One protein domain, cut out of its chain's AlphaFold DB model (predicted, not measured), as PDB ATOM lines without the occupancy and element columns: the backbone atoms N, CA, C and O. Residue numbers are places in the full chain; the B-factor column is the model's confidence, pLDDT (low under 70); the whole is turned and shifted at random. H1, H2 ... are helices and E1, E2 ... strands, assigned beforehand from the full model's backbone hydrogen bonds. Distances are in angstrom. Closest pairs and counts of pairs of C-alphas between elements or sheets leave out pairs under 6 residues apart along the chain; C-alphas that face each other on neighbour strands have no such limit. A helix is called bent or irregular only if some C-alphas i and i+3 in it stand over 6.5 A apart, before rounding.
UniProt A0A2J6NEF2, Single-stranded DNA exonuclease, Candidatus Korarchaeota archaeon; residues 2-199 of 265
ATOM      1  N   GLU A   2      24.564  99.012  93.360       32.22
ATOM      2  CA  GLU A   2      25.893  98.717  93.903       32.22
ATOM      3  C   GLU A   2      26.031  99.621  95.127       32.22
ATOM      4  O   GLU A   2      25.873 100.832  94.986       32.22
ATOM      5  N   GLY A   3      26.261  99.046  96.310       38.03
ATOM      6  CA  GLY A   3      26.716  99.821  97.469       38.03
ATOM      7  C   GLY A   3      26.053  99.545  98.815       38.03
ATOM      8  O   GLY A   3      26.688  99.828  99.822       38.03
ATOM      9  N   ASP A   4      24.860  98.949  98.872       43.47
ATOM     10  CA  ASP A   4      24.258  98.592 100.160       43.47
ATOM     11  C   ASP A   4      24.493  97.110 100.440       43.47
ATOM     12  O   ASP A   4      23.898  96.231  99.809       43.47
ATOM     13  N   GLU A   5      25.393  96.820 101.382       44.16
ATOM     14  CA  GLU A   5      25.474  95.502 102.003       44.16
ATOM     15  C   GLU A   5      24.078  95.143 102.530       44.16
ATOM     16  O   GLU A   5      23.600  95.698 103.521       44.16
ATOM     17  N   LEU A   6      23.401  94.216 101.845       49.62
ATOM     18  CA  LEU A   6      22.189  93.571 102.334       49.62
ATOM     19  C   LEU A   6      22.541  92.880 103.657       49.62
ATOM     20  O   LEU A   6      23.040  91.754 103.674       49.62
ATOM     21  N   ILE A   7      22.302  93.554 104.782       52.44
ATOM     22  CA  ILE A   7      22.470  92.941 106.098       52.44
ATOM     23  C   ILE A   7      21.328  91.935 106.273       52.44
ATOM     24  O   ILE A   7      20.224  92.275 106.715       52.44
ATOM     25  N   LEU A   8      21.602  90.683 105.903       52.81
ATOM     26  CA  LEU A   8      20.762  89.535 106.225       52.81
ATOM     27  C   LEU A   8      20.497  89.540 107.739       52.81
ATOM     28  O   LEU A   8      21.423  89.638 108.541       52.81
ATOM     29  N   GLY A   9      19.221  89.480 108.122       65.06
ATOM     30  CA  GLY A   9      18.789  89.510 109.524       65.06
ATOM     31  C   GLY A   9      18.239  90.847 110.034       65.06
ATOM     32  O   GLY A   9      17.862  90.913 111.198       65.06
ATOM     33  N   LYS A  10      18.162  91.899 109.199       81.62
ATOM     34  CA  LYS A  10      17.443  93.153 109.532       81.62
ATOM     35  C   LYS A  10      16.153  93.390 108.742       81.62
ATOM     36  O   LYS A  10      15.408  94.302 109.076       81.62
ATOM     37  N   SER A  11      15.927  92.618 107.681       88.94
ATOM     38  CA  SER A  11      14.719  92.679 106.848       88.94
ATOM     39  C   SER A  11      13.982  91.348 106.907       88.94
ATOM     40  O   SER A  11      14.592  90.307 107.170       88.94
ATOM     41  N   SER A  12      12.686  91.381 106.621       92.06
ATOM     42  CA  SER A  12      11.846  90.200 106.485       92.06
ATOM     43  C   SER A  12      12.392  89.267 105.411       92.06
ATOM     44  O   SER A  12      12.784  89.707 104.335       92.06
ATOM     45  N   PHE A  13      12.346  87.956 105.649       91.00
ATOM     46  CA  PHE A  13      12.709  86.977 104.621       91.00
ATOM     47  C   PHE A  13      11.871  87.145 103.341       91.00
ATOM     48  O   PHE A  13      12.386  86.985 102.235       91.00
ATOM     49  N   SER A  14      10.603  87.551 103.476       92.44
ATOM     50  CA  SER A  14       9.715  87.798 102.336       92.44
ATOM     51  C   SER A  14      10.180  88.946 101.437       92.44
ATOM     52  O   SER A  14       9.800  88.975 100.272       92.44
ATOM     53  N   SER A  15      11.045  89.851 101.912       92.00
ATOM     54  CA  SER A  15      11.587  90.936 101.082       92.00
ATOM     55  C   SER A  15      12.619  90.461 100.048       92.00
ATOM     56  O   SER A  15      13.039  91.242  99.192       92.00
ATOM     57  N   LEU A  16      13.051  89.196 100.134       91.06
ATOM     58  CA  LEU A  16      13.923  88.539  99.154       91.06
ATOM     59  C   LEU A  16      13.138  87.902  97.999       91.06
ATOM     60  O   LEU A  16      13.734  87.504  96.998       91.06
ATOM     61  N   VAL A  17      11.816  87.783  98.134       90.44
ATOM     62  CA  VAL A  17      10.953  87.206  97.104       90.44
ATOM     63  C   VAL A  17      10.608  88.294  96.078       90.44
ATOM     64  O   VAL A  17      10.142  89.365  96.470       90.44
ATOM     65  N   PRO A  18      10.814  88.054  94.768       87.81
ATOM     66  CA  PRO A  18      10.409  88.999  93.734       87.81
ATOM     67  C   PRO A  18       8.903  89.245  93.764       87.81
ATOM     68  O   PRO A  18       8.119  88.294  93.812       87.81
ATOM     69  N   VAL A  19       8.498  90.510  93.676       91.00
ATOM     70  CA  VAL A  19       7.081  90.863  93.704       91.00
ATOM     71  C   VAL A  19       6.454  90.609  92.336       91.00
ATOM     72  O   VAL A  19       6.843  91.193  91.326       91.00
ATOM     73  N   LYS A  20       5.475  89.707  92.310       90.56
ATOM     74  CA  LYS A  20       4.604  89.417  91.165       90.56
ATOM     75  C   LYS A  20       3.156  89.633  91.588       90.56
ATOM     76  O   LYS A  20       2.869  89.576  92.779       90.56
ATOM     77  N   ALA A  21       2.255  89.847  90.629       87.69
ATOM     78  CA  ALA A  21       0.847  90.145  90.907       87.69
ATOM     79  C   ALA A  21       0.175  89.108  91.833       87.69
ATOM     80  O   ALA A  21      -0.536  89.479  92.761       87.69
ATOM     81  N   ASP A  22       0.463  87.821  91.636       89.00
ATOM     82  CA  ASP A  22      -0.024  86.694  92.442       89.00
ATOM     83  C   ASP A  22       0.656  86.566  93.817       89.00
ATOM     84  O   ASP A  22       0.139  85.901  94.710       89.00
ATOM     85  N   LEU A  23       1.800  87.225  94.011       91.69
ATOM     86  CA  LEU A  23       2.599  87.168  95.236       91.69
ATOM     87  C   LEU A  23       2.522  88.445  96.080       91.69
ATOM     88  O   LEU A  23       3.140  88.495  97.143       91.69
ATOM     89  N   VAL A  24       1.766  89.464  95.654       95.00
ATOM     90  CA  VAL A  24       1.651  90.738  96.385       95.00
ATOM     91  C   VAL A  24       1.216  90.503  97.829       95.00
ATOM     92  O   VAL A  24       1.924  90.899  98.752       95.00
ATOM     93  N   LEU A  25       0.099  89.805  98.044       95.50
ATOM     94  CA  LEU A  25      -0.418  89.548  99.387       95.50
ATOM     95  C   LEU A  25       0.584  88.804 100.295       95.50
ATOM     96  O   LEU A  25       0.887  89.328 101.369       95.50
ATOM     97  N   PRO A  26       1.124  87.624  99.924       94.38
ATOM     98  CA  PRO A  26       2.028  86.890 100.807       94.38
ATOM     99  C   PRO A  26       3.359  87.614 101.056       94.38
ATOM    100  O   PRO A  26       3.901  87.523 102.163       94.38
ATOM    101  N   VAL A  27       3.881  88.367 100.078       95.25
ATOM    102  CA  VAL A  27       5.088  89.187 100.281       95.25
ATOM    103  C   VAL A  27       4.815  90.290 101.296       95.25
ATOM    104  O   VAL A  27       5.550  90.403 102.281       95.25
ATOM    105  N   LEU A  28       3.742  91.062 101.103       96.44
ATOM    106  CA  LEU A  28       3.383  92.142 102.017       96.44
ATOM    107  C   LEU A  28       3.074  91.608 103.414       96.44
ATOM    108  O   LEU A  28       3.611  92.127 104.388       96.44
ATOM    109  N   LEU A  29       2.296  90.531 103.531       96.25
ATOM    110  CA  LEU A  29       1.988  89.925 104.824       96.25
ATOM    111  C   LEU A  29       3.262  89.536 105.585       96.25
ATOM    112  O   LEU A  29       3.374  89.827 106.776       96.25
ATOM    113  N   GLY A  30       4.245  88.930 104.918       95.12
ATOM    114  CA  GLY A  30       5.513  88.572 105.553       95.12
ATOM    115  C   GLY A  30       6.371  89.780 105.944       95.12
ATOM    116  O   GLY A  30       7.008  89.768 107.002       95.12
ATOM    117  N   ILE A  31       6.380  90.839 105.131       96.25
ATOM    118  CA  ILE A  31       7.078  92.097 105.441       96.25
ATOM    119  C   ILE A  31       6.448  92.769 106.667       96.25
ATOM    120  O   ILE A  31       7.135  93.008 107.661       96.25
ATOM    121  N   PHE A  32       5.135  93.009 106.635       96.50
ATOM    122  CA  PHE A  32       4.417  93.680 107.717       96.50
ATOM    123  C   PHE A  32       4.404  92.848 109.005       96.50
ATOM    124  O   PHE A  32       4.602  93.406 110.082       96.50
ATOM    125  N   SER A  33       4.293  91.517 108.915       95.31
ATOM    126  CA  SER A  33       4.400  90.642 110.091       95.31
ATOM    127  C   SER A  33       5.767  90.738 110.764       95.31
ATOM    128  O   SER A  33       5.823  90.846 111.986       95.31
ATOM    129  N   SER A  34       6.868  90.745 110.003       94.56
ATOM    130  CA  SER A  34       8.218  90.928 110.566       94.56
ATOM    131  C   SER A  34       8.384  92.322 111.174       94.56
ATOM    132  O   SER A  34       8.831  92.431 112.315       94.56
ATOM    133  N   SER A  35       7.947  93.376 110.478       93.75
ATOM    134  CA  SER A  35       7.996  94.756 110.979       93.75
ATOM    135  C   SER A  35       7.239  94.928 112.302       93.75
ATOM    136  O   SER A  35       7.798  95.491 113.246       93.75
ATOM    137  N   VAL A  36       6.022  94.384 112.414       94.19
ATOM    138  CA  VAL A  36       5.241  94.374 113.664       94.19
ATOM    139  C   VAL A  36       5.945  93.539 114.733       94.19
ATOM    140  O   VAL A  36       6.117  93.988 115.864       94.19
ATOM    141  N   MET A  37       6.414  92.337 114.387       91.69
ATOM    142  CA  MET A  37       7.056  91.423 115.336       91.69
ATOM    143  C   MET A  37       8.320  91.991 115.981       91.69
ATOM    144  O   MET A  37       8.567  91.763 117.175       91.69
ATOM    145  N   GLU A  38       9.100  92.715 115.185       90.94
ATOM    146  CA  GLU A  38      10.365  93.354 115.548       90.94
ATOM    147  C   GLU A  38      10.183  94.817 115.974       90.94
ATOM    148  O   GLU A  38      11.149  95.451 116.395       90.94
ATOM    149  N   ARG A  39       8.952  95.345 115.908       89.19
ATOM    150  CA  ARG A  39       8.586  96.729 116.245       89.19
ATOM    151  C   ARG A  39       9.481  97.768 115.565       89.19
ATOM    152  O   ARG A  39       9.948  98.717 116.197       89.19
ATOM    153  N   ARG A  40       9.730  97.583 114.271       90.00
ATOM    154  CA  ARG A  40      10.589  98.456 113.462       90.00
ATOM    155  C   ARG A  40       9.845  99.004 112.257       90.00
ATOM    156  O   ARG A  40       8.883  98.408 111.783       90.00
ATOM    157  N   GLN A  41      10.350 100.113 111.731       90.56
ATOM    158  CA  GLN A  41       9.939 100.606 110.421       90.56
ATOM    159  C   GLN A  41      10.422  99.660 109.310       90.56
ATOM    160  O   GLN A  41      11.307  98.818 109.529       90.56
ATOM    161  N   LEU A  42       9.832  99.806 108.125       93.12
ATOM    162  CA  LEU A  42      10.273  99.084 106.937       93.12
ATOM    163  C   LEU A  42      11.717  99.473 106.592       93.12
ATOM    164  O   LEU A  42      12.118 100.633 106.714       93.12
ATOM    165  N   THR A  43      12.524  98.495 106.192       94.06
ATOM    166  CA  THR A  43      13.877  98.750 105.684       94.06
ATOM    167  C   THR A  43      13.821  99.275 104.253       94.06
ATOM    168  O   THR A  43      12.835  99.075 103.556       94.06
ATOM    169  N   GLN A  44      14.907  99.871 103.756       92.81
ATOM    170  CA  GLN A  44      14.980 100.333 102.360       92.81
ATOM    171  C   GLN A  44      14.643  99.234 101.339       92.81
ATOM    172  O   GLN A  44      14.008  99.503 100.323       92.81
ATOM    173  N   LEU A  45      15.031  97.985 101.618       92.81
ATOM    174  CA  LEU A  45      14.682  96.849 100.769       92.81
ATOM    175  C   LEU A  45      13.176  96.569 100.789       92.81
ATOM    176  O   LEU A  45      12.589  96.308  99.747       92.81
ATOM    177  N   GLU A  46      12.552  96.601 101.961       95.44
ATOM    178  CA  GLU A  46      11.112  96.377 102.108       95.44
ATOM    179  C   GLU A  46      10.290  97.515 101.507       95.44
ATOM    180  O   GLU A  46       9.257  97.254 100.899       95.44
ATOM    181  N   GLU A  47      10.781  98.749 101.606       95.38
ATOM    182  CA  GLU A  47      10.218  99.912 100.920       95.38
ATOM    183  C   GLU A  47      10.261  99.729  99.402       95.38
ATOM    184  O   GLU A  47       9.240  99.879  98.736       95.38
ATOM    185  N   ALA A  48      11.396  99.286  98.852       94.38
ATOM    186  CA  ALA A  48      11.500  98.977  97.427       94.38
ATOM    187  C   ALA A  48      10.524  97.860  97.002       94.38
ATOM    188  O   ALA A  48       9.905  97.946  95.944       94.38
ATOM    189  N   ARG A  49      10.322  96.824  97.831       95.31
ATOM    190  CA  ARG A  49       9.324  95.771  97.550       95.31
ATOM    191  C   ARG A  49       7.893  96.288  97.646       95.31
ATOM    192  O   ARG A  49       7.045  95.842  96.879       95.31
ATOM    193  N   LEU A  50       7.612  97.220  98.552       96.00
ATOM    194  CA  LEU A  50       6.308  97.866  98.638       96.00
ATOM    195  C   LEU A  50       6.024  98.690  97.374       96.00
ATOM    196  O   LEU A  50       4.935  98.587  96.816       96.00
ATOM    197  N   GLU A  51       7.009  99.436  96.872       95.44
ATOM    198  CA  GLU A  51       6.899 100.172  95.606       95.44
ATOM    199  C   GLU A  51       6.666  99.240  94.410       95.44
ATOM    200  O   GLU A  51       5.785  99.493  93.586       95.44
ATOM    201  N   GLU A  52       7.393  98.124  94.329       96.00
ATOM    202  CA  GLU A  52       7.154  97.098  93.309       96.00
ATOM    203  C   GLU A  52       5.752  96.481  93.425       96.00
ATOM    204  O   GLU A  52       5.095  96.243  92.413       96.00
ATOM    205  N   ALA A  53       5.258  96.255  94.647       96.38
ATOM    206  CA  ALA A  53       3.908  95.749  94.883       96.38
ATOM    207  C   ALA A  53       2.831  96.727  94.402       96.38
ATOM    208  O   ALA A  53       1.844  96.290  93.809       96.38
ATOM    209  N   ILE A  54       3.043  98.034  94.594       95.75
ATOM    210  CA  ILE A  54       2.146  99.088  94.091       95.75
ATOM    211  C   ILE A  54       2.112  99.064  92.559       95.75
ATOM    212  O   ILE A  54       1.058  99.227  91.951       95.75
ATOM    213  N   GLN A  55       3.252  98.822  91.910       94.12
ATOM    214  CA  GLN A  55       3.309  98.706  90.450       94.12
ATOM    215  C   GLN A  55       2.664  97.408  89.938       94.12
ATOM    216  O   GLN A  55       2.068  97.397  88.860       94.12
ATOM    217  N   ALA A  56       2.779  96.316  90.697       94.00
ATOM    218  CA  ALA A  56       2.275  94.999  90.324       94.00
ATOM    219  C   ALA A  56       0.762  94.823  90.551       94.00
ATOM    220  O   ALA A  56       0.153  93.982  89.887       94.00
ATOM    221  N   SER A  57       0.151  95.593  91.459       93.56
ATOM    222  CA  SER A  57      -1.277  95.514  91.784       93.56
ATOM    223  C   SER A  57      -1.945  96.883  91.757       93.56
ATOM    224  O   SER A  57      -1.618  97.766  92.543       93.56
ATOM    225  N   LYS A  58      -2.959  97.031  90.898       89.69
ATOM    226  CA  LYS A  58      -3.783  98.250  90.833       89.69
ATOM    227  C   LYS A  58      -4.699  98.426  92.044       89.69
ATOM    228  O   LYS A  58      -5.175  99.534  92.271       89.69
ATOM    229  N   ASP A  59      -4.926  97.353  92.794       92.81
ATOM    230  CA  ASP A  59      -5.818  97.339  93.953       92.81
ATOM    231  C   ASP A  59      -5.061  97.612  95.260       92.81
ATOM    232  O   ASP A  59      -5.674  97.709  96.321       92.81
ATOM    233  N   LEU A  60      -3.728  97.730  95.208       96.56
ATOM    234  CA  LEU A  60      -2.921  98.083  96.369       96.56
ATOM    235  C   LEU A  60      -2.887  99.602  96.552       96.56
ATOM    236  O   LEU A  60      -2.421 100.343  95.688       96.56
ATOM    237  N   THR A  61      -3.304 100.059  97.728       96.19
ATOM    238  CA  THR A  61      -3.148 101.447  98.165       96.19
ATOM    239  C   THR A  61      -2.258 101.510  99.397       96.19
ATOM    240  O   THR A  61      -2.331 100.651 100.279       96.19
ATOM    241  N   VAL A  62      -1.391 102.521  99.446       96.94
ATOM    242  CA  VAL A  62      -0.491 102.768 100.574       96.94
ATOM    243  C   VAL A  62      -0.624 104.216 101.015       96.94
ATOM    244  O   VAL A  62      -0.614 105.124 100.187       96.94
ATOM    245  N   GLU A  63      -0.730 104.429 102.321       95.62
ATOM    246  CA  GLU A  63      -0.838 105.757 102.920       95.62
ATOM    247  C   GLU A  63      -0.161 105.822 104.291       95.62
ATOM    248  O   GLU A  63       0.111 104.801 104.919       95.62
ATOM    249  N   GLU A  64       0.095 107.037 104.767       95.00
ATOM    250  CA  GLU A  64       0.461 107.291 106.161       95.00
ATOM    251  C   GLU A  64      -0.815 107.541 106.965       95.00
ATOM    252  O   GLU A  64      -1.600 108.435 106.643       95.00
ATOM    253  N   GLY A  65      -1.037 106.759 108.018       94.75
ATOM    254  CA  GLY A  65      -2.271 106.827 108.796       94.75
ATOM    255  C   GLY A  65      -2.118 106.249 110.192       94.75
ATOM    256  O   GLY A  65      -1.055 105.754 110.572       94.75
ATOM    257  N   PHE A  66      -3.187 106.310 110.987       96.94
ATOM    258  CA  PHE A  66      -3.172 105.689 112.310       96.94
ATOM    259  C   PHE A  66      -3.025 104.175 112.141       96.94
ATOM    260  O   PHE A  66      -3.728 103.561 111.342       96.94
ATOM    261  N   LYS A  67      -2.151 103.552 112.930       96.12
ATOM    262  CA  LYS A  67      -1.959 102.096 112.980       96.12
ATOM    263  C   LYS A  67      -3.104 101.408 113.734       96.12
ATOM    264  O   LYS A  67      -2.890 100.703 114.712       96.12
ATOM    265  N   LEU A  68      -4.334 101.658 113.293       97.06
ATOM    266  CA  LEU A  68      -5.548 101.026 113.791       97.06
ATOM    267  C   LEU A  68      -6.030  99.989 112.769       97.06
ATOM    268  O   LEU A  68      -6.058 100.289 111.574       97.06
ATOM    269  N   PRO A  69      -6.423  98.784 113.200       96.69
ATOM    270  CA  PRO A  69      -6.920  97.768 112.287       96.69
ATOM    271  C   PRO A  69      -8.262  98.185 111.676       96.69
ATOM    272  O   PRO A  69      -9.206  98.569 112.373       96.69
ATOM    273  N   ASN A  70      -8.320  98.098 110.356       95.31
ATOM    274  CA  ASN A  70      -9.473  98.316 109.501       95.31
ATOM    275  C   ASN A  70     -10.278  99.592 109.810       95.31
ATOM    276  O   ASN A  70     -11.507  99.585 109.874       95.31
ATOM    277  N   TYR A  71      -9.581 100.711 110.014       95.00
ATOM    278  CA  TYR A  71     -10.221 101.986 110.360       95.00
ATOM    279  C   TYR A  71     -11.062 102.605 109.239       95.00
ATOM    280  O   TYR A  71     -11.818 103.547 109.496       95.00
ATOM    281  N   LYS A  72     -10.895 102.129 107.998       94.75
ATOM    282  CA  LYS A  72     -11.629 102.612 106.823       94.75
ATOM    283  C   LYS A  72     -13.024 102.007 106.737       94.75
ATOM    284  O   LYS A  72     -13.963 102.713 106.380       94.75
ATOM    285  N   HIS A  73     -13.153 100.726 107.089       93.50
ATOM    286  CA  HIS A  73     -14.375  99.956 106.853       93.50
ATOM    287  C   HIS A  73     -15.100  99.541 108.142       93.50
ATOM    288  O   HIS A  73     -16.251  99.113 108.071       93.50
ATOM    289  N   LEU A  74     -14.477  99.680 109.320       94.75
ATOM    290  CA  LEU A  74     -15.135  99.437 110.606       94.75
ATOM    291  C   LEU A  74     -15.504 100.738 111.327       94.75
ATOM    292  O   LEU A  74     -14.777 101.732 111.236       94.75
ATOM    293  N   PRO A  75     -16.584 100.712 112.132       97.00
ATOM    294  CA  PRO A  75     -16.804 101.725 113.150       97.00
ATOM    295  C   PRO A  75     -15.560 101.884 114.026       97.00
ATOM    296  O   PRO A  75     -14.953 100.900 114.459       97.00
ATOM    297  N   LEU A  76     -15.197 103.123 114.336       97.19
ATOM    298  CA  LEU A  76     -13.928 103.429 114.986       97.19
ATOM    299  C   LEU A  76     -13.778 102.758 116.360       97.19
ATOM    300  O   LEU A  76     -12.667 102.383 116.736       97.19
ATOM    301  N   PHE A  77     -14.871 102.538 117.103       97.06
ATOM    302  CA  PHE A  77     -14.793 101.809 118.374       97.06
ATOM    303  C   PHE A  77     -14.322 100.362 118.171       97.06
ATOM    304  O   PHE A  77     -13.600  99.840 119.020       97.06
ATOM    305  N   SER A  78     -14.690  99.715 117.059       97.12
ATOM    306  CA  SER A  78     -14.243  98.361 116.723       97.12
ATOM    307  C   SER A  78     -12.755  98.357 116.396       97.12
ATOM    308  O   SER A  78     -12.023  97.568 116.984       97.12
ATOM    309  N   SER A  79     -12.286  99.282 115.553       97.56
ATOM    310  CA  SER A  79     -10.856  99.425 115.245       97.56
ATOM    311  C   SER A  79     -10.013  99.686 116.493       97.56
ATOM    312  O   SER A  79      -8.965  99.072 116.676       97.56
ATOM    313  N   LEU A  80     -10.490 100.545 117.397       97.81
ATOM    314  CA  LEU A  80      -9.841 100.810 118.684       97.81
ATOM    315  C   LEU A  80      -9.822  99.573 119.592       97.81
ATOM    316  O   LEU A  80      -8.803  99.282 120.213       97.81
ATOM    317  N   THR A  81     -10.927  98.824 119.643       97.56
ATOM    318  CA  THR A  81     -11.029  97.589 120.439       97.56
ATOM    319  C   THR A  81     -10.074  96.514 119.920       97.56
ATOM    320  O   THR A  81      -9.431  95.834 120.714       97.56
ATOM    321  N   LEU A  82      -9.942  96.377 118.600       97.38
ATOM    322  CA  LEU A  82      -9.069  95.394 117.951       97.38
ATOM    323  C   LEU A  82      -7.583  95.804 117.954       97.38
ATOM    324  O   LEU A  82      -6.734  95.023 117.528       97.38
ATOM    325  N   SER A  83      -7.251  97.012 118.415       96.62
ATOM    326  CA  SER A  83      -5.884  97.535 118.386       96.62
ATOM    327  C   SER A  83      -4.973  96.803 119.374       96.62
ATOM    328  O   SER A  83      -5.182  96.869 120.588       96.62
ATOM    329  N   VAL A  84      -3.945  96.128 118.854       95.06
ATOM    330  CA  VAL A  84      -2.926  95.402 119.637       95.06
ATOM    331  C   VAL A  84      -1.589  96.139 119.628       95.06
ATOM    332  O   VAL A  84      -0.940  96.253 120.665       95.06
ATOM    333  N   ASP A  85      -1.179  96.657 118.472       93.94
ATOM    334  CA  ASP A  85       0.022  97.473 118.305       93.94
ATOM    335  C   ASP A  85      -0.293  98.668 117.389       93.94
ATOM    336  O   ASP A  85      -0.235  98.526 116.164       93.94
ATOM    337  N   PRO A  86      -0.673  99.827 117.959       95.12
ATOM    338  CA  PRO A  86      -0.526 100.183 119.373       95.12
ATOM    339  C   PRO A  86      -1.569  99.583 120.329       95.12
ATOM    340  O   PRO A  86      -2.732  99.383 119.978       95.12
ATOM    341  N   TYR A  87      -1.169  99.372 121.580       95.50
ATOM    342  CA  TYR A  87      -2.039  99.032 122.698       95.50
ATOM    343  C   TYR A  87      -2.392 100.292 123.490       95.50
ATOM    344  O   TYR A  87      -1.516 101.021 123.962       95.50
ATOM    345  N   PHE A  88      -3.687 100.512 123.700       96.06
ATOM    346  CA  PHE A  88      -4.213 101.635 124.463       96.06
ATOM    347  C   PHE A  88      -4.884 101.127 125.749       96.06
ATOM    348  O   PHE A  88      -6.007 100.622 125.699       96.06
ATOM    349  N   PRO A  89      -4.232 101.265 126.915       93.31
ATOM    350  CA  PRO A  89      -4.765 100.818 128.200       93.31
ATOM    351  C   PRO A  89      -6.185 101.336 128.475       93.31
ATOM    352  O   PRO A  89      -6.430 102.544 128.493       93.31
ATOM    353  N   GLY A  90      -7.123 100.413 128.702       94.94
ATOM    354  CA  GLY A  90      -8.538 100.724 128.939       94.94
ATOM    355  C   GLY A  90      -9.369 100.997 127.678       94.94
ATOM    356  O   GLY A  90     -10.554 101.274 127.816       94.94
ATOM    357  N   ILE A  91      -8.781 100.904 126.480       97.31
ATOM    358  CA  ILE A  91      -9.444 101.078 125.174       97.31
ATOM    359  C   ILE A  91      -9.286  99.801 124.336       97.31
ATOM    360  O   ILE A  91     -10.278  99.197 123.934       97.31
ATOM    361  N   SER A  92      -8.047  99.361 124.110       97.31
ATOM    362  CA  SER A  92      -7.737  98.100 123.434       97.31
ATOM    363  C   SER A  92      -8.345  96.927 124.197       97.31
ATOM    364  O   SER A  92      -8.222  96.851 125.420       97.31
ATOM    365  N   GLY A  93      -9.040  96.044 123.484       97.12
ATOM    366  CA  GLY A  93      -9.787  94.929 124.058       97.12
ATOM    367  C   GLY A  93     -11.014  95.333 124.885       97.12
ATOM    368  O   GLY A  93     -11.743  94.460 125.347       97.12
ATOM    369  N   ASN A  94     -11.300  96.629 125.036       97.62
ATOM    370  CA  ASN A  94     -12.405  97.141 125.837       97.62
ATOM    371  C   ASN A  94     -13.344  98.006 124.992       97.62
ATOM    372  O   ASN A  94     -13.192  99.226 124.904       97.62
ATOM    373  N   ARG A  95     -14.389  97.376 124.449       96.75
ATOM    374  CA  ARG A  95     -15.412  98.062 123.652       96.75
ATOM    375  C   ARG A  95     -16.041  99.250 124.379       96.75
ATOM    376  O   ARG A  95     -16.175 100.319 123.794       96.75
ATOM    377  N   GLN A  96     -16.417  99.086 125.647       97.38
ATOM    378  CA  GLN A  96     -17.043 100.167 126.416       97.38
ATOM    379  C   GLN A  96     -16.081 101.343 126.609       97.38
ATOM    380  O   GLN A  96     -16.491 102.496 126.502       97.38
ATOM    381  N   GLY A  97     -14.801 101.050 126.844       97.81
ATOM    382  CA  GLY A  97     -13.740 102.047 126.935       97.81
ATOM    383  C   GLY A  97     -13.512 102.788 125.617       97.81
ATOM    384  O   GLY A  97     -13.446 104.017 125.611       97.81
ATOM    385  N   ALA A  98     -13.477 102.067 124.494       97.94
ATOM    386  CA  ALA A  98     -13.391 102.663 123.163       97.94
ATOM    387  C   ALA A  98     -14.587 103.584 122.872       97.94
ATOM    388  O   ALA A  98     -14.400 104.744 122.507       97.94
ATOM    389  N   GLU A  99     -15.816 103.120 123.110       98.25
ATOM    390  CA  GLU A  99     -17.021 103.938 122.936       98.25
ATOM    391  C   GLU A  99     -17.043 105.154 123.880       98.25
ATOM    392  O   GLU A  99     -17.487 106.231 123.485       98.25
ATOM    393  N   ALA A 100     -16.563 105.015 125.120       98.38
ATOM    394  CA  ALA A 100     -16.480 106.122 126.071       98.38
ATOM    395  C   ALA A 100     -15.546 107.235 125.575       98.38
ATOM    396  O   ALA A 100     -15.910 108.405 125.668       98.38
ATOM    397  N   VAL A 101     -14.398 106.882 124.987       98.06
ATOM    398  CA  VAL A 101     -13.474 107.853 124.379       98.06
ATOM    399  C   VAL A 101     -14.114 108.571 123.196       98.06
ATOM    400  O   VAL A 101     -13.989 109.788 123.081       98.06
ATOM    401  N   LEU A 102     -14.842 107.862 122.331       98.19
ATOM    402  CA  LEU A 102     -15.528 108.516 121.212       98.19
ATOM    403  C   LEU A 102     -16.602 109.495 121.702       98.19
ATOM    404  O   LEU A 102     -16.667 110.623 121.215       98.19
ATOM    405  N   ARG A 103     -17.384 109.115 122.720       98.31
ATOM    406  CA  ARG A 103     -18.381 110.003 123.341       98.31
ATOM    407  C   ARG A 103     -17.736 111.222 124.006       98.31
ATOM    408  O   ARG A 103     -18.244 112.327 123.836       98.31
ATOM    409  N   GLU A 104     -16.615 111.040 124.710       97.38
ATOM    410  CA  GLU A 104     -15.805 112.121 125.302       97.38
ATOM    411  C   GLU A 104     -15.416 113.161 124.236       97.38
ATOM    412  O   GLU A 104     -15.553 114.365 124.450       97.38
ATOM    413  N   LEU A 105     -15.012 112.687 123.055       97.62
ATOM    414  CA  LEU A 105     -14.591 113.512 121.920       97.62
ATOM    415  C   LEU A 105     -15.745 113.965 121.010       97.62
ATOM    416  O   LEU A 105     -15.495 114.606 119.987       97.62
ATOM    417  N   LYS A 106     -17.000 113.657 121.363       97.62
ATOM    418  CA  LYS A 106     -18.201 113.948 120.556       97.62
ATOM    419  C   LYS A 106     -18.112 113.386 119.128       97.62
ATOM    420  O   LYS A 106     -18.530 114.032 118.168       97.62
ATOM    421  N   ILE A 107     -17.542 112.194 118.991       97.88
ATOM    422  CA  ILE A 107     -17.479 111.425 117.746       97.88
ATOM    423  C   ILE A 107     -18.634 110.417 117.740       97.88
ATOM    424  O   ILE A 107     -18.880 109.741 118.741       97.88
ATOM    425  N   ASP A 108     -19.346 110.325 116.615       96.88
ATOM    426  CA  ASP A 108     -20.421 109.347 116.430       96.88
ATOM    427  C   ASP A 108     -19.872 107.911 116.473       96.88
ATOM    428  O   ASP A 108     -18.795 107.628 115.953       96.88
ATOM    429  N   LEU A 109     -20.602 106.982 117.094       94.69
ATOM    430  CA  LEU A 109     -20.120 105.606 117.267       94.69
ATOM    431  C   LEU A 109     -20.070 104.815 115.958       94.69
ATOM    432  O   LEU A 109     -19.342 103.834 115.877       94.69
ATOM    433  N   THR A 110     -20.825 105.216 114.942       95.00
ATOM    434  CA  THR A 110     -20.787 104.608 113.608       95.00
ATOM    435  C   THR A 110     -19.757 105.261 112.690       95.00
ATOM    436  O   THR A 110     -19.523 104.757 111.593       95.00
ATOM    437  N   ALA A 111     -19.109 106.344 113.135       96.94
ATOM    438  CA  ALA A 111     -18.070 107.010 112.367       96.94
ATOM    439  C   ALA A 111     -16.875 106.077 112.140       96.94
ATOM    440  O   ALA A 111     -16.415 105.379 113.049       96.94
ATOM    441  N   THR A 112     -16.337 106.116 110.927       97.38
ATOM    442  CA  THR A 112     -15.024 105.555 110.592       97.38
ATOM    443  C   THR A 112     -13.957 106.631 110.783       97.38
ATOM    444  O   THR A 112     -14.281 107.825 110.833       97.38
ATOM    445  N   LEU A 113     -12.676 106.253 110.854       96.00
ATOM    446  CA  LEU A 113     -11.600 107.248 110.975       96.00
ATOM    447  C   LEU A 113     -11.594 108.211 109.776       96.00
ATOM    448  O   LEU A 113     -11.356 109.405 109.948       96.00
ATOM    449  N   GLU A 114     -11.937 107.709 108.586       93.88
ATOM    450  CA  GLU A 114     -11.989 108.519 107.367       93.88
ATOM    451  C   GLU A 114     -13.084 109.586 107.386       93.88
ATOM    452  O   GLU A 114     -12.908 110.681 106.855       93.88
ATOM    453  N   SER A 115     -14.193 109.320 108.069       95.75
ATOM    454  CA  SER A 115     -15.287 110.289 108.183       95.75
ATOM    455  C   SER A 115     -14.996 111.453 109.139       95.75
ATOM    456  O   SER A 115     -15.751 112.425 109.172       95.75
ATOM    457  N   LEU A 116     -13.918 111.378 109.928       97.00
ATOM    458  CA  LEU A 116     -13.598 112.402 110.916       97.00
ATOM    459  C   LEU A 116     -13.005 113.656 110.273       97.00
ATOM    460  O   LEU A 116     -12.099 113.575 109.440       97.00
ATOM    461  N   SER A 117     -13.433 114.820 110.766       96.75
ATOM    462  CA  SER A 117     -12.751 116.092 110.500       96.75
ATOM    463  C   SER A 117     -11.321 116.088 111.049       96.75
ATOM    464  O   SER A 117     -11.017 115.395 112.020       96.75
ATOM    465  N   GLU A 118     -10.446 116.923 110.488       95.94
ATOM    466  CA  GLU A 118      -9.059 117.062 110.953       95.94
ATOM    467  C   GLU A 118      -8.976 117.377 112.456       95.94
ATOM    468  O   GLU A 118      -8.204 116.759 113.187       95.94
ATOM    469  N   ALA A 119      -9.842 118.266 112.954       96.81
ATOM    470  CA  ALA A 119      -9.913 118.595 114.375       96.81
ATOM    471  C   ALA A 119     -10.258 117.373 115.251       96.81
ATOM    472  O   ALA A 119      -9.659 117.181 116.313       96.81
ATOM    473  N   GLN A 120     -11.188 116.519 114.804       97.44
ATOM    474  CA  GLN A 120     -11.535 115.278 115.503       97.44
ATOM    475  C   GLN A 120     -10.399 114.254 115.434       97.44
ATOM    476  O   GLN A 120     -10.074 113.657 116.460       97.44
ATOM    477  N   ARG A 121      -9.759 114.084 114.267       96.81
ATOM    478  CA  ARG A 121      -8.601 113.189 114.097       96.81
ATOM    479  C   ARG A 121      -7.446 113.603 115.015       96.81
ATOM    480  O   ARG A 121      -6.906 112.759 115.724       96.81
ATOM    481  N   ASN A 122      -7.133 114.897 115.086       97.00
ATOM    482  CA  ASN A 122      -6.091 115.435 115.966       97.00
ATOM    483  C   ASN A 122      -6.430 115.236 117.451       97.00
ATOM    484  O   ASN A 122      -5.578 114.804 118.228       97.00
ATOM    485  N   SER A 123      -7.683 115.492 117.841       97.88
ATOM    486  CA  SER A 123      -8.145 115.286 119.222       97.88
ATOM    487  C   SER A 123      -8.071 113.813 119.630       97.88
ATOM    488  O   SER A 123      -7.595 113.492 120.720       97.88
ATOM    489  N   LEU A 124      -8.484 112.910 118.736       98.25
ATOM    490  CA  LEU A 124      -8.362 111.470 118.926       98.25
ATOM    491  C   LEU A 124      -6.897 111.055 119.055       98.25
ATOM    492  O   LEU A 124      -6.549 110.383 120.022       98.25
ATOM    493  N   GLY A 125      -6.034 111.481 118.130       97.88
ATOM    494  CA  GLY A 125      -4.608 111.159 118.155       97.88
ATOM    495  C   GLY A 125      -3.946 111.581 119.466       97.88
ATOM    496  O   GLY A 125      -3.316 110.761 120.133       97.88
ATOM    497  N   TYR A 126      -4.186 112.820 119.903       97.69
ATOM    498  CA  TYR A 126      -3.704 113.319 121.192       97.69
ATOM    499  C   TYR A 126      -4.202 112.467 122.369       97.69
ATOM    500  O   TYR A 126      -3.420 112.044 123.223       97.69
ATOM    501  N   ARG A 127      -5.502 112.147 122.393       97.88
ATOM    502  CA  ARG A 127      -6.118 111.327 123.444       97.88
ATOM    503  C   ARG A 127      -5.540 109.909 123.497       97.88
ATOM    504  O   ARG A 127      -5.363 109.370 124.595       97.88
ATOM    505  N   LEU A 128      -5.248 109.308 122.345       98.00
ATOM    506  CA  LEU A 128      -4.643 107.980 122.228       98.00
ATOM    507  C   LEU A 128      -3.187 107.980 122.702       98.00
ATOM    508  O   LEU A 128      -2.827 107.136 123.524       98.00
ATOM    509  N   VAL A 129      -2.387 108.966 122.286       97.12
ATOM    510  CA  VAL A 129      -0.999 109.138 122.748       97.12
ATOM    511  C   VAL A 129      -0.946 109.274 124.267       97.12
ATOM    512  O   VAL A 129      -0.239 108.509 124.919       97.12
ATOM    513  N   LEU A 130      -1.761 110.159 124.854       96.38
ATOM    514  CA  LEU A 130      -1.830 110.309 126.312       96.38
ATOM    515  C   LEU A 130      -2.237 109.013 127.026       96.38
ATOM    516  O   LEU A 130      -1.802 108.754 128.147       96.38
ATOM    517  N   THR A 131      -3.085 108.191 126.401       96.50
ATOM    518  CA  THR A 131      -3.494 106.900 126.976       96.50
ATOM    519  C   THR A 131      -2.342 105.911 126.989       96.50
ATOM    520  O   THR A 131      -2.082 105.298 128.024       96.50
ATOM    521  N   ALA A 132      -1.642 105.772 125.864       95.06
ATOM    522  CA  ALA A 132      -0.490 104.887 125.743       95.06
ATOM    523  C   ALA A 132       0.649 105.317 126.686       95.06
ATOM    524  O   ALA A 132       1.251 104.477 127.357       95.06
ATOM    525  N   GLN A 133       0.860 106.629 126.844       94.94
ATOM    526  CA  GLN A 133       1.883 107.196 127.726       94.94
ATOM    527  C   GLN A 133       1.732 106.824 129.204       94.94
ATOM    528  O   GLN A 133       2.727 106.806 129.927       94.94
ATOM    529  N   LYS A 134       0.532 106.433 129.655       90.56
ATOM    530  CA  LYS A 134       0.322 105.917 131.022       90.56
ATOM    531  C   LYS A 134       1.146 104.664 131.321       90.56
ATOM    532  O   LYS A 134       1.480 104.424 132.476       90.56
ATOM    533  N   HIS A 135       1.440 103.862 130.299       88.44
ATOM    534  CA  HIS A 135       2.220 102.629 130.426       88.44
ATOM    535  C   HIS A 135       3.531 102.655 129.635       88.44
ATOM    536  O   HIS A 135       4.397 101.828 129.901       88.44
ATOM    537  N   ASN A 136       3.687 103.593 128.702       90.81
ATOM    538  CA  ASN A 136       4.903 103.787 127.927       90.81
ATOM    539  C   ASN A 136       5.223 105.282 127.773       90.81
ATOM    540  O   ASN A 136       4.796 105.892 126.791       90.81
ATOM    541  N   PRO A 137       5.985 105.890 128.698       91.75
ATOM    542  CA  PRO A 137       6.267 107.325 128.670       91.75
ATOM    543  C   PRO A 137       6.945 107.829 127.387       91.75
ATOM    544  O   PRO A 137       6.874 109.022 127.103       91.75
ATOM    545  N   THR A 138       7.595 106.956 126.608       91.69
ATOM    546  CA  THR A 138       8.256 107.334 125.347       91.69
ATOM    547  C   THR A 138       7.338 107.241 124.128       91.69
ATOM    548  O   THR A 138       7.747 107.645 123.038       91.69
ATOM    549  N   PHE A 139       6.114 106.727 124.294       93.94
ATOM    550  CA  PHE A 139       5.138 106.627 123.213       93.94
ATOM    551  C   PHE A 139       4.809 108.012 122.655       93.94
ATOM    552  O   PHE A 139       4.489 108.941 123.406       93.94
ATOM    553  N   ASN A 140       4.868 108.155 121.337       93.06
ATOM    554  CA  ASN A 140       4.625 109.416 120.648       93.06
ATOM    555  C   ASN A 140       3.898 109.206 119.303       93.06
ATOM    556  O   ASN A 140       3.459 108.107 118.973       93.06
ATOM    557  N   ASN A 141       3.736 110.275 118.518       91.62
ATOM    558  CA  ASN A 141       3.003 110.216 117.250       91.62
ATOM    559  C   ASN A 141       3.607 109.237 116.231       91.62
ATOM    560  O   ASN A 141       2.842 108.649 115.474       91.62
ATOM    561  N   SER A 142       4.927 109.021 116.212       91.06
ATOM    562  CA  SER A 142       5.550 108.042 115.304       91.06
ATOM    563  C   SER A 142       5.263 106.591 115.705       91.06
ATOM    564  O   SER A 142       5.379 105.680 114.887       91.06
ATOM    565  N   ASP A 143       4.828 106.367 116.949       92.44
ATOM    566  CA  ASP A 143       4.324 105.075 117.399       92.44
ATOM    567  C   ASP A 143       2.844 104.885 117.059       92.44
ATOM    568  O   ASP A 143       2.395 103.745 116.995       92.44
ATOM    569  N   LEU A 144       2.082 105.959 116.832       95.50
ATOM    570  CA  LEU A 144       0.666 105.904 116.453       95.50
ATOM    571  C   LEU A 144       0.469 105.886 114.934       95.50
ATOM    572  O   LEU A 144      -0.414 105.187 114.440       95.50
ATOM    573  N   ILE A 145       1.271 106.661 114.211       95.12
ATOM    574  CA  ILE A 145       1.182 106.864 112.766       95.12
ATOM    575  C   ILE A 145       2.237 106.001 112.080       95.12
ATOM    576  O   ILE A 145       3.358 105.869 112.566       95.12
ATOM    577  N   GLY A 146       1.876 105.399 110.957       93.38
ATOM    578  CA  GLY A 146       2.836 104.743 110.086       93.38
ATOM    579  C   GLY A 146       2.204 104.293 108.783       93.38
ATOM    580  O   GLY A 146       1.002 104.475 108.560       93.38
ATOM    581  N   LYS A 147       3.017 103.632 107.959       95.06
ATOM    582  CA  LYS A 147       2.586 103.079 106.677       95.06
ATOM    583  C   LYS A 147       1.454 102.075 106.847       95.06
ATOM    584  O   LYS A 147       1.537 101.111 107.612       95.06
ATOM    585  N   ARG A 148       0.387 102.311 106.094       96.31
ATOM    586  CA  ARG A 148      -0.814 101.490 105.984       96.31
ATOM    587  C   ARG A 148      -0.883 100.976 104.559       96.31
ATOM    588  O   ARG A 148      -0.767 101.769 103.632       96.31
ATOM    589  N   ALA A 149      -1.067  99.673 104.394       97.38
ATOM    590  CA  ALA A 149      -1.266  99.046 103.095       97.38
ATOM    591  C   ALA A 149      -2.639  98.372 103.066       97.38
ATOM    592  O   ALA A 149      -3.001  97.669 104.014       97.38
ATOM    593  N   PHE A 150      -3.378  98.582 101.981       96.94
ATOM    594  CA  PHE A 150      -4.692  97.991 101.747       96.94
ATOM    595  C   PHE A 150      -4.722  97.359 100.360       96.94
ATOM    596  O   PHE A 150      -4.424  98.042  99.382       96.94
ATOM    597  N   LEU A 151      -5.064  96.076 100.276       95.19
ATOM    598  CA  LEU A 151      -5.241  95.365  99.009       95.19
ATOM    599  C   LEU A 151      -6.743  95.188  98.760       95.19
ATOM    600  O   LEU A 151      -7.372  94.316  99.356       95.19
ATOM    601  N   GLY A 152      -7.334  96.050  97.934       93.25
ATOM    602  CA  GLY A 152      -8.787  96.227  97.911       93.25
ATOM    603  C   GLY A 152      -9.286  96.683  99.288       93.25
ATOM    604  O   GLY A 152      -8.745  97.630  99.856       93.25
ATOM    605  N   ASP A 153     -10.261  95.966  99.849       91.94
ATOM    606  CA  ASP A 153     -10.814  96.236 101.190       91.94
ATOM    607  C   ASP A 153     -10.030  95.547 102.330       91.94
ATOM    608  O   ASP A 153     -10.377  95.665 103.510       91.94
ATOM    609  N   LEU A 154      -8.968  94.800 102.005       95.81
ATOM    610  CA  LEU A 154      -8.175  94.051 102.976       95.81
ATOM    611  C   LEU A 154      -7.090  94.933 103.605       95.81
ATOM    612  O   LEU A 154      -6.108  95.289 102.953       95.81
ATOM    613  N   ASP A 155      -7.228  95.226 104.898       97.50
ATOM    614  CA  ASP A 155      -6.199  95.903 105.693       97.50
ATOM    615  C   ASP A 155      -5.071  94.929 106.078       97.50
ATOM    616  O   ASP A 155      -5.267  93.989 106.855       97.50
ATOM    617  N   ILE A 156      -3.859  95.180 105.575       97.69
ATOM    618  CA  ILE A 156      -2.699  94.307 105.793       97.69
ATOM    619  C   ILE A 156      -2.268  94.250 107.269       97.69
ATOM    620  O   ILE A 156      -1.748  93.223 107.709       97.69
ATOM    621  N   LEU A 157      -2.507  95.287 108.078       97.62
ATOM    622  CA  LEU A 157      -2.222  95.226 109.522       97.62
ATOM    623  C   LEU A 157      -3.215  94.337 110.251       97.62
ATOM    624  O   LEU A 157      -2.811  93.561 111.113       97.62
ATOM    625  N   GLU A 158      -4.500  94.447 109.923       98.06
ATOM    626  CA  GLU A 158      -5.497  93.563 110.518       98.06
ATOM    627  C   GLU A 158      -5.193  92.112 110.149       98.06
ATOM    628  O   GLU A 158      -5.158  91.252 111.029       98.06
ATOM    629  N   LEU A 159      -4.872  91.853 108.879       98.00
ATOM    630  CA  LEU A 159      -4.443  90.531 108.444       98.00
ATOM    631  C   LEU A 159      -3.162  90.075 109.153       98.00
ATOM    632  O   LEU A 159      -3.033  88.895 109.470       98.00
ATOM    633  N   THR A 160      -2.228  90.983 109.436       97.81
ATOM    634  CA  THR A 160      -1.018  90.677 110.211       97.81
ATOM    635  C   THR A 160      -1.382  90.203 111.619       97.81
ATOM    636  O   THR A 160      -0.946  89.129 112.034       97.81
ATOM    637  N   PHE A 161      -2.239  90.933 112.341       97.94
ATOM    638  CA  PHE A 161      -2.703  90.511 113.668       97.94
ATOM    639  C   PHE A 161      -3.481  89.195 113.616       97.94
ATOM    640  O   PHE A 161      -3.264  88.316 114.454       97.94
ATOM    641  N   ALA A 162      -4.329  89.025 112.603       97.62
ATOM    642  CA  ALA A 162      -5.076  87.796 112.386       97.62
ATOM    643  C   ALA A 162      -4.155  86.600 112.119       97.62
ATOM    644  O   ALA A 162      -4.330  85.533 112.703       97.62
ATOM    645  N   SER A 163      -3.123  86.796 111.303       96.88
ATOM    646  CA  SER A 163      -2.132  85.773 110.974       96.88
ATOM    647  C   SER A 163      -1.326  85.355 112.200       96.88
ATOM    648  O   SER A 163      -1.127  84.163 112.422       96.88
ATOM    649  N   MET A 164      -0.919  86.313 113.040       96.62
ATOM    650  CA  MET A 164      -0.253  86.029 114.316       96.62
ATOM    651  C   MET A 164      -1.159  85.230 115.261       96.62
ATOM    652  O   MET A 164      -0.719  84.243 115.851       96.62
ATOM    653  N   TYR A 165      -2.433  85.619 115.374       96.94
ATOM    654  CA  TYR A 165      -3.408  84.910 116.201       96.94
ATOM    655  C   TYR A 165      -3.621  83.469 115.727       96.94
ATOM    656  O   TYR A 165      -3.592  82.531 116.528       96.94
ATOM    657  N   VAL A 166      -3.829  83.279 114.424       95.88
ATOM    658  CA  VAL A 166      -4.086  81.963 113.830       95.88
ATOM    659  C   VAL A 166      -2.854  81.070 113.913       95.88
ATOM    660  O   VAL A 166      -2.991  79.896 114.255       95.88
ATOM    661  N   LEU A 167      -1.651  81.611 113.704       94.50
ATOM    662  CA  LEU A 167      -0.406  80.857 113.869       94.50
ATOM    663  C   LEU A 167      -0.288  80.263 115.279       94.50
ATOM    664  O   LEU A 167       0.070  79.094 115.430       94.50
ATOM    665  N   ASP A 168      -0.626  81.053 116.298       95.25
ATOM    666  CA  ASP A 168      -0.581  80.618 117.693       95.25
ATOM    667  C   ASP A 168      -1.679  79.627 118.057       95.25
ATOM    668  O   ASP A 168      -1.460  78.749 118.884       95.25
ATOM    669  N   THR A 169      -2.880  79.780 117.502       94.00
ATOM    670  CA  THR A 169      -4.062  79.046 117.977       94.00
ATOM    671  C   THR A 169      -4.405  77.826 117.135       94.00
ATOM    672  O   THR A 169      -4.859  76.825 117.690       94.00
ATOM    673  N   LEU A 170      -4.163  77.886 115.826       92.56
ATOM    674  CA  LEU A 170      -4.543  76.863 114.849       92.56
ATOM    675  C   LEU A 170      -3.344  76.299 114.073       92.56
ATOM    676  O   LEU A 170      -3.438  75.190 113.552       92.56
ATOM    677  N   GLY A 171      -2.220  77.019 114.018       91.19
ATOM    678  CA  GLY A 171      -1.007  76.587 113.323       91.19
ATOM    679  C   GLY A 171      -0.805  77.225 111.948       91.19
ATOM    680  O   GLY A 171      -1.504  78.155 111.549       91.19
ATOM    681  N   SER A 172       0.196  76.735 111.217       90.62
ATOM    682  CA  SER A 172       0.685  77.347 109.975       90.62
ATOM    683  C   SER A 172      -0.135  76.980 108.734       90.62
ATOM    684  O   SER A 172      -0.050  77.673 107.720       90.62
ATOM    685  N   GLY A 173      -0.965  75.933 108.806       90.12
ATOM    686  CA  GLY A 173      -1.744  75.429 107.668       90.12
ATOM    687  C   GLY A 173      -2.630  76.485 106.994       90.12
ATOM    688  O   GLY A 173      -2.664  76.560 105.768       90.12
ATOM    689  N   TYR A 174      -3.274  77.358 107.774       87.75
ATOM    690  CA  TYR A 174      -4.098  78.451 107.238       87.75
ATOM    691  C   TYR A 174      -3.267  79.540 106.538       87.75
ATOM    692  O   TYR A 174      -3.703  80.117 105.541       87.75
ATOM    693  N   LEU A 175      -2.045  79.801 107.016       89.50
ATOM    694  CA  LEU A 175      -1.133  80.735 106.350       89.50
ATOM    695  C   LEU A 175      -0.665  80.165 105.011       89.50
ATOM    696  O   LEU A 175      -0.630  80.884 104.019       89.50
ATOM    697  N   PHE A 176      -0.369  78.863 104.959       90.38
ATOM    698  CA  PHE A 176      -0.024  78.189 103.710       90.38
ATOM    699  C   PHE A 176      -1.172  78.254 102.694       90.38
ATOM    700  O   PHE A 176      -0.934  78.559 101.528       90.38
ATOM    701  N   GLN A 177      -2.418  78.059 103.139       91.06
ATOM    702  CA  GLN A 177      -3.598  78.237 102.287       91.06
ATOM    703  C   GLN A 177      -3.720  79.668 101.759       91.06
ATOM    704  O   GLN A 177      -3.978  79.840 100.578       91.06
ATOM    705  N   THR A 178      -3.435  80.680 102.581       89.94
ATOM    706  CA  THR A 178      -3.468  82.096 102.159       89.94
ATOM    707  C   THR A 178      -2.446  82.409 101.058       89.94
ATOM    708  O   THR A 178      -2.690  83.260 100.208       89.94
ATOM    709  N   VAL A 179      -1.303  81.712 101.042       89.38
ATOM    710  CA  VAL A 179      -0.303  81.832  99.963       89.38
ATOM    711  C   VAL A 179      -0.805  81.198  98.661       89.38
ATOM    712  O   VAL A 179      -0.478  81.685  97.584       89.38
ATOM    713  N   GLN A 180      -1.568  80.106  98.745       88.94
ATOM    714  CA  GLN A 180      -2.097  79.394  97.575       88.94
ATOM    715  C   GLN A 180      -3.369  80.036  97.013       88.94
ATOM    716  O   GLN A 180      -3.584  80.021  95.804       88.94
ATOM    717  N   ASP A 181      -4.200  80.575  97.897       90.06
ATOM    718  CA  ASP A 181      -5.479  81.198  97.600       90.06
ATOM    719  C   ASP A 181      -5.660  82.435  98.502       90.06
ATOM    720  O   ASP A 181      -5.985  82.302  99.688       90.06
ATOM    721  N   PRO A 182      -5.471  83.650  97.957       87.62
ATOM    722  CA  PRO A 182      -5.626  84.897  98.699       87.62
ATOM    723  C   PRO A 182      -6.992  85.087  99.373       87.62
ATOM    724  O   PRO A 182      -7.075  85.838 100.344       87.62
ATOM    725  N   SER A 183      -8.055  84.404  98.919       88.44
ATOM    726  CA  SER A 183      -9.385  84.499  99.542       88.44
ATOM    727  C   SER A 183      -9.406  83.980 100.987       88.44
ATOM    728  O   SER A 183     -10.213  84.428 101.803       88.44
ATOM    729  N   PHE A 184      -8.454  83.118 101.363       92.19
ATOM    730  CA  PHE A 184      -8.297  82.661 102.746       92.19
ATOM    731  C   PHE A 184      -7.891  83.775 103.723       92.19
ATOM    732  O   PHE A 184      -8.061  83.604 104.933       92.19
ATOM    733  N   ALA A 185      -7.430  84.934 103.239       95.25
ATOM    734  CA  ALA A 185      -7.180  86.095 104.089       95.25
ATOM    735  C   ALA A 185      -8.441  86.544 104.847       95.25
ATOM    736  O   ALA A 185      -8.360  86.896 106.025       95.25
ATOM    737  N   GLU A 186      -9.615  86.470 104.216       93.69
ATOM    738  CA  GLU A 186     -10.885  86.813 104.864       93.69
ATOM    739  C   GLU A 186     -11.233  85.832 105.985       93.69
ATOM    740  O   GLU A 186     -11.730  86.243 107.033       93.69
ATOM    741  N   VAL A 187     -10.905  84.546 105.812       94.62
ATOM    742  CA  VAL A 187     -11.094  83.518 106.844       94.62
ATOM    743  C   VAL A 187     -10.231  83.828 108.066       94.62
ATOM    744  O   VAL A 187     -10.727  83.782 109.192       94.62
ATOM    745  N   LEU A 188      -8.961  84.196 107.860       96.31
ATOM    746  CA  LEU A 188      -8.064  84.607 108.945       96.31
ATOM    747  C   LEU A 188      -8.638  85.807 109.709       96.31
ATOM    748  O   LEU A 188      -8.739  85.771 110.939       96.31
ATOM    749  N   VAL A 189      -9.049  86.851 108.984       97.06
ATOM    750  CA  VAL A 189      -9.635  88.066 109.569       97.06
ATOM    751  C   VAL A 189     -10.925  87.750 110.327       97.06
ATOM    752  O   VAL A 189     -11.119  88.262 111.429       97.06
ATOM    753  N   HIS A 190     -11.785  86.883 109.795       95.62
ATOM    754  CA  HIS A 190     -13.023  86.473 110.458       95.62
ATOM    755  C   HIS A 190     -12.745  85.761 111.784       95.62
ATOM    756  O   HIS A 190     -13.300  86.145 112.812       95.62
ATOM    757  N   VAL A 191     -11.843  84.771 111.791       94.88
ATOM    758  CA  VAL A 191     -11.440  84.056 113.016       94.88
ATOM    759  C   VAL A 191     -10.892  85.033 114.057       94.88
ATOM    760  O   VAL A 191     -11.256  84.971 115.230       94.88
ATOM    761  N   PHE A 192     -10.046  85.969 113.628       96.25
ATOM    762  CA  PHE A 192      -9.489  86.988 114.509       96.25
ATOM    763  C   PHE A 192     -10.566  87.901 115.101       96.25
ATOM    764  O   PHE A 192     -10.588  88.113 116.315       96.25
ATOM    765  N   ARG A 193     -11.480  88.425 114.280       95.62
ATOM    766  CA  ARG A 193     -12.559  89.309 114.741       95.62
ATOM    767  C   ARG A 193     -13.536  88.605 115.672       95.62
ATOM    768  O   ARG A 193     -13.940  89.213 116.659       95.62
ATOM    769  N   ASP A 194     -13.890  87.354 115.400       93.94
ATOM    770  CA  ASP A 194     -14.807  86.584 116.246       93.94
ATOM    771  C   ASP A 194     -14.267  86.390 117.661       93.94
ATOM    772  O   ASP A 194     -15.028  86.402 118.630       93.94
ATOM    773  N   GLU A 195     -12.956  86.216 117.784       91.88
ATOM    774  CA  GLU A 195     -12.308  85.951 119.061       91.88
ATOM    775  C   GLU A 195     -11.904  87.249 119.768       91.88
ATOM    776  O   GLU A 195     -12.268  87.466 120.923       91.88
ATOM    777  N   VAL A 196     -11.209  88.154 119.078       93.31
ATOM    778  CA  VAL A 196     -10.677  89.398 119.661       93.31
ATOM    779  C   VAL A 196     -11.750  90.488 119.753       93.31
ATOM    780  O   VAL A 196     -11.736  91.294 120.683       93.31
ATOM    781  N   GLY A 197     -12.736  90.491 118.853       88.75
ATOM    782  CA  GLY A 197     -13.853  91.441 118.856       88.75
ATOM    783  C   GLY A 197     -14.818  91.270 120.032       88.75
ATOM    784  O   GLY A 197     -15.539  92.211 120.368       88.75
ATOM    785  N   ARG A 198     -14.792  90.116 120.719       91.50
ATOM    786  CA  ARG A 198     -15.467  89.923 122.019       91.50
ATOM    787  C   ARG A 198     -14.817  90.732 123.150       91.50
ATOM    788  O   ARG A 198     -15.426  90.891 124.204       91.50
ATOM    789  N   GLY A 199     -13.626  91.278 122.911       93.38
ATOM    790  CA  GLY A 199     -12.829  92.025 123.871       93.38
ATOM    791  C   GLY A 199     -11.770  91.159 124.550       93.38
ATOM    792  O   GLY A 199     -11.919  89.943 124.690       93.38
TER     793      GLY A 199
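This is residues 2 to 199 of the 265 residues of the protein "Single-stranded DNA exonuclease" of Candidatus Korarchaeota archaeon (UniProt A0A2J6NEF2). Three groups of helices gather round a short two-stranded ribbon, E1 and E2, which lies near the middle. The hairpin of H2 and H3 with the short H1 is at one end, H4 to H7 with long loops make a looser group at the other, and H8, H9 and H10 cover one side. The 198 printed residues hold ten named helices and two strands, in the order H1 H2 H3 E1 H4 H5 H6 H7 E2 H8 H9 H10; the class is mostly helix and the sheet is antiparallel. The whole is compact, with a radius of gyration of the C-alphas of 17.0 A and spans of 51 by 37 by 31 A.

E1, residues 60 to 66, and E2, residues 145 to 151, are antiparallel neighbours at 154 degrees; N 61 and O 150 are 2.8 A apart and N 148 and O 63 also 2.8 A, both within hydrogen-bond range. The hub is H2, residues 21 to 38, which is irregular: its C-alphas 22 and 25 are 7.5 A apart. H2 and H3, residues 44 to 56, form a helical hairpin at a shallow tilt of 29 degrees, closest at the C-alphas of Ala 21 and Ala 56, 5.1 A. H1, residues 13 to 16, touches residues 26 to 31 of H2, closest at the C-alphas of Ser 14 and Val 27, 5.2 A. H8, residues 156 to 169, touches residues 28 to 33 of H2, closest at the C-alphas of Ser 33 and Thr 160, 5.4 A. H10, residues 184 to 196, touches H8 only just about perpendicular, at 73 degrees, with the C-alphas of Ala 162 and Phe 192 closest at 5.0 A. H9, residues 173 to 180, touches H2 with the C-alphas of Pro 26 and Val 179 closest at 5.6 A. H4, residues 76 to 81, and H5, residues 95 to 104, form a helical hairpin, closest at the C-alphas of Phe 77 and Ala 98, 5.1 A. H6, residues 118 to 133, touches H7, residues 141 to 144, closest at the C-alphas of Val 129 and Asn 141, 6.9 A; H5 and H6 are near each other. Every O i to N i+4 pair is within hydrogen-bond range in H3, H4, H5, H6, H8, H9 and H10, and 12 of 14 in H2; H1 and H7 are too short for such a pair.

H1 begins at C-alpha 13, (12.709, 86.977, 104.621), and H10 ends at C-alpha 196, (-10.677, 89.398, 119.661). From first to last C-alpha H2 measures 26.6 A, H6 22.3 A, H8 19.6 A and E2 19.0 A.

The C-alphas of Glu 2 and Arg 103, 54.4 A apart, are the two farthest apart. The printed part has no cut; the links H4 to H5 and H5 to H6 are long. Mean pLDDT of the printed part is 92.7, with residues 2 to 9 under 70.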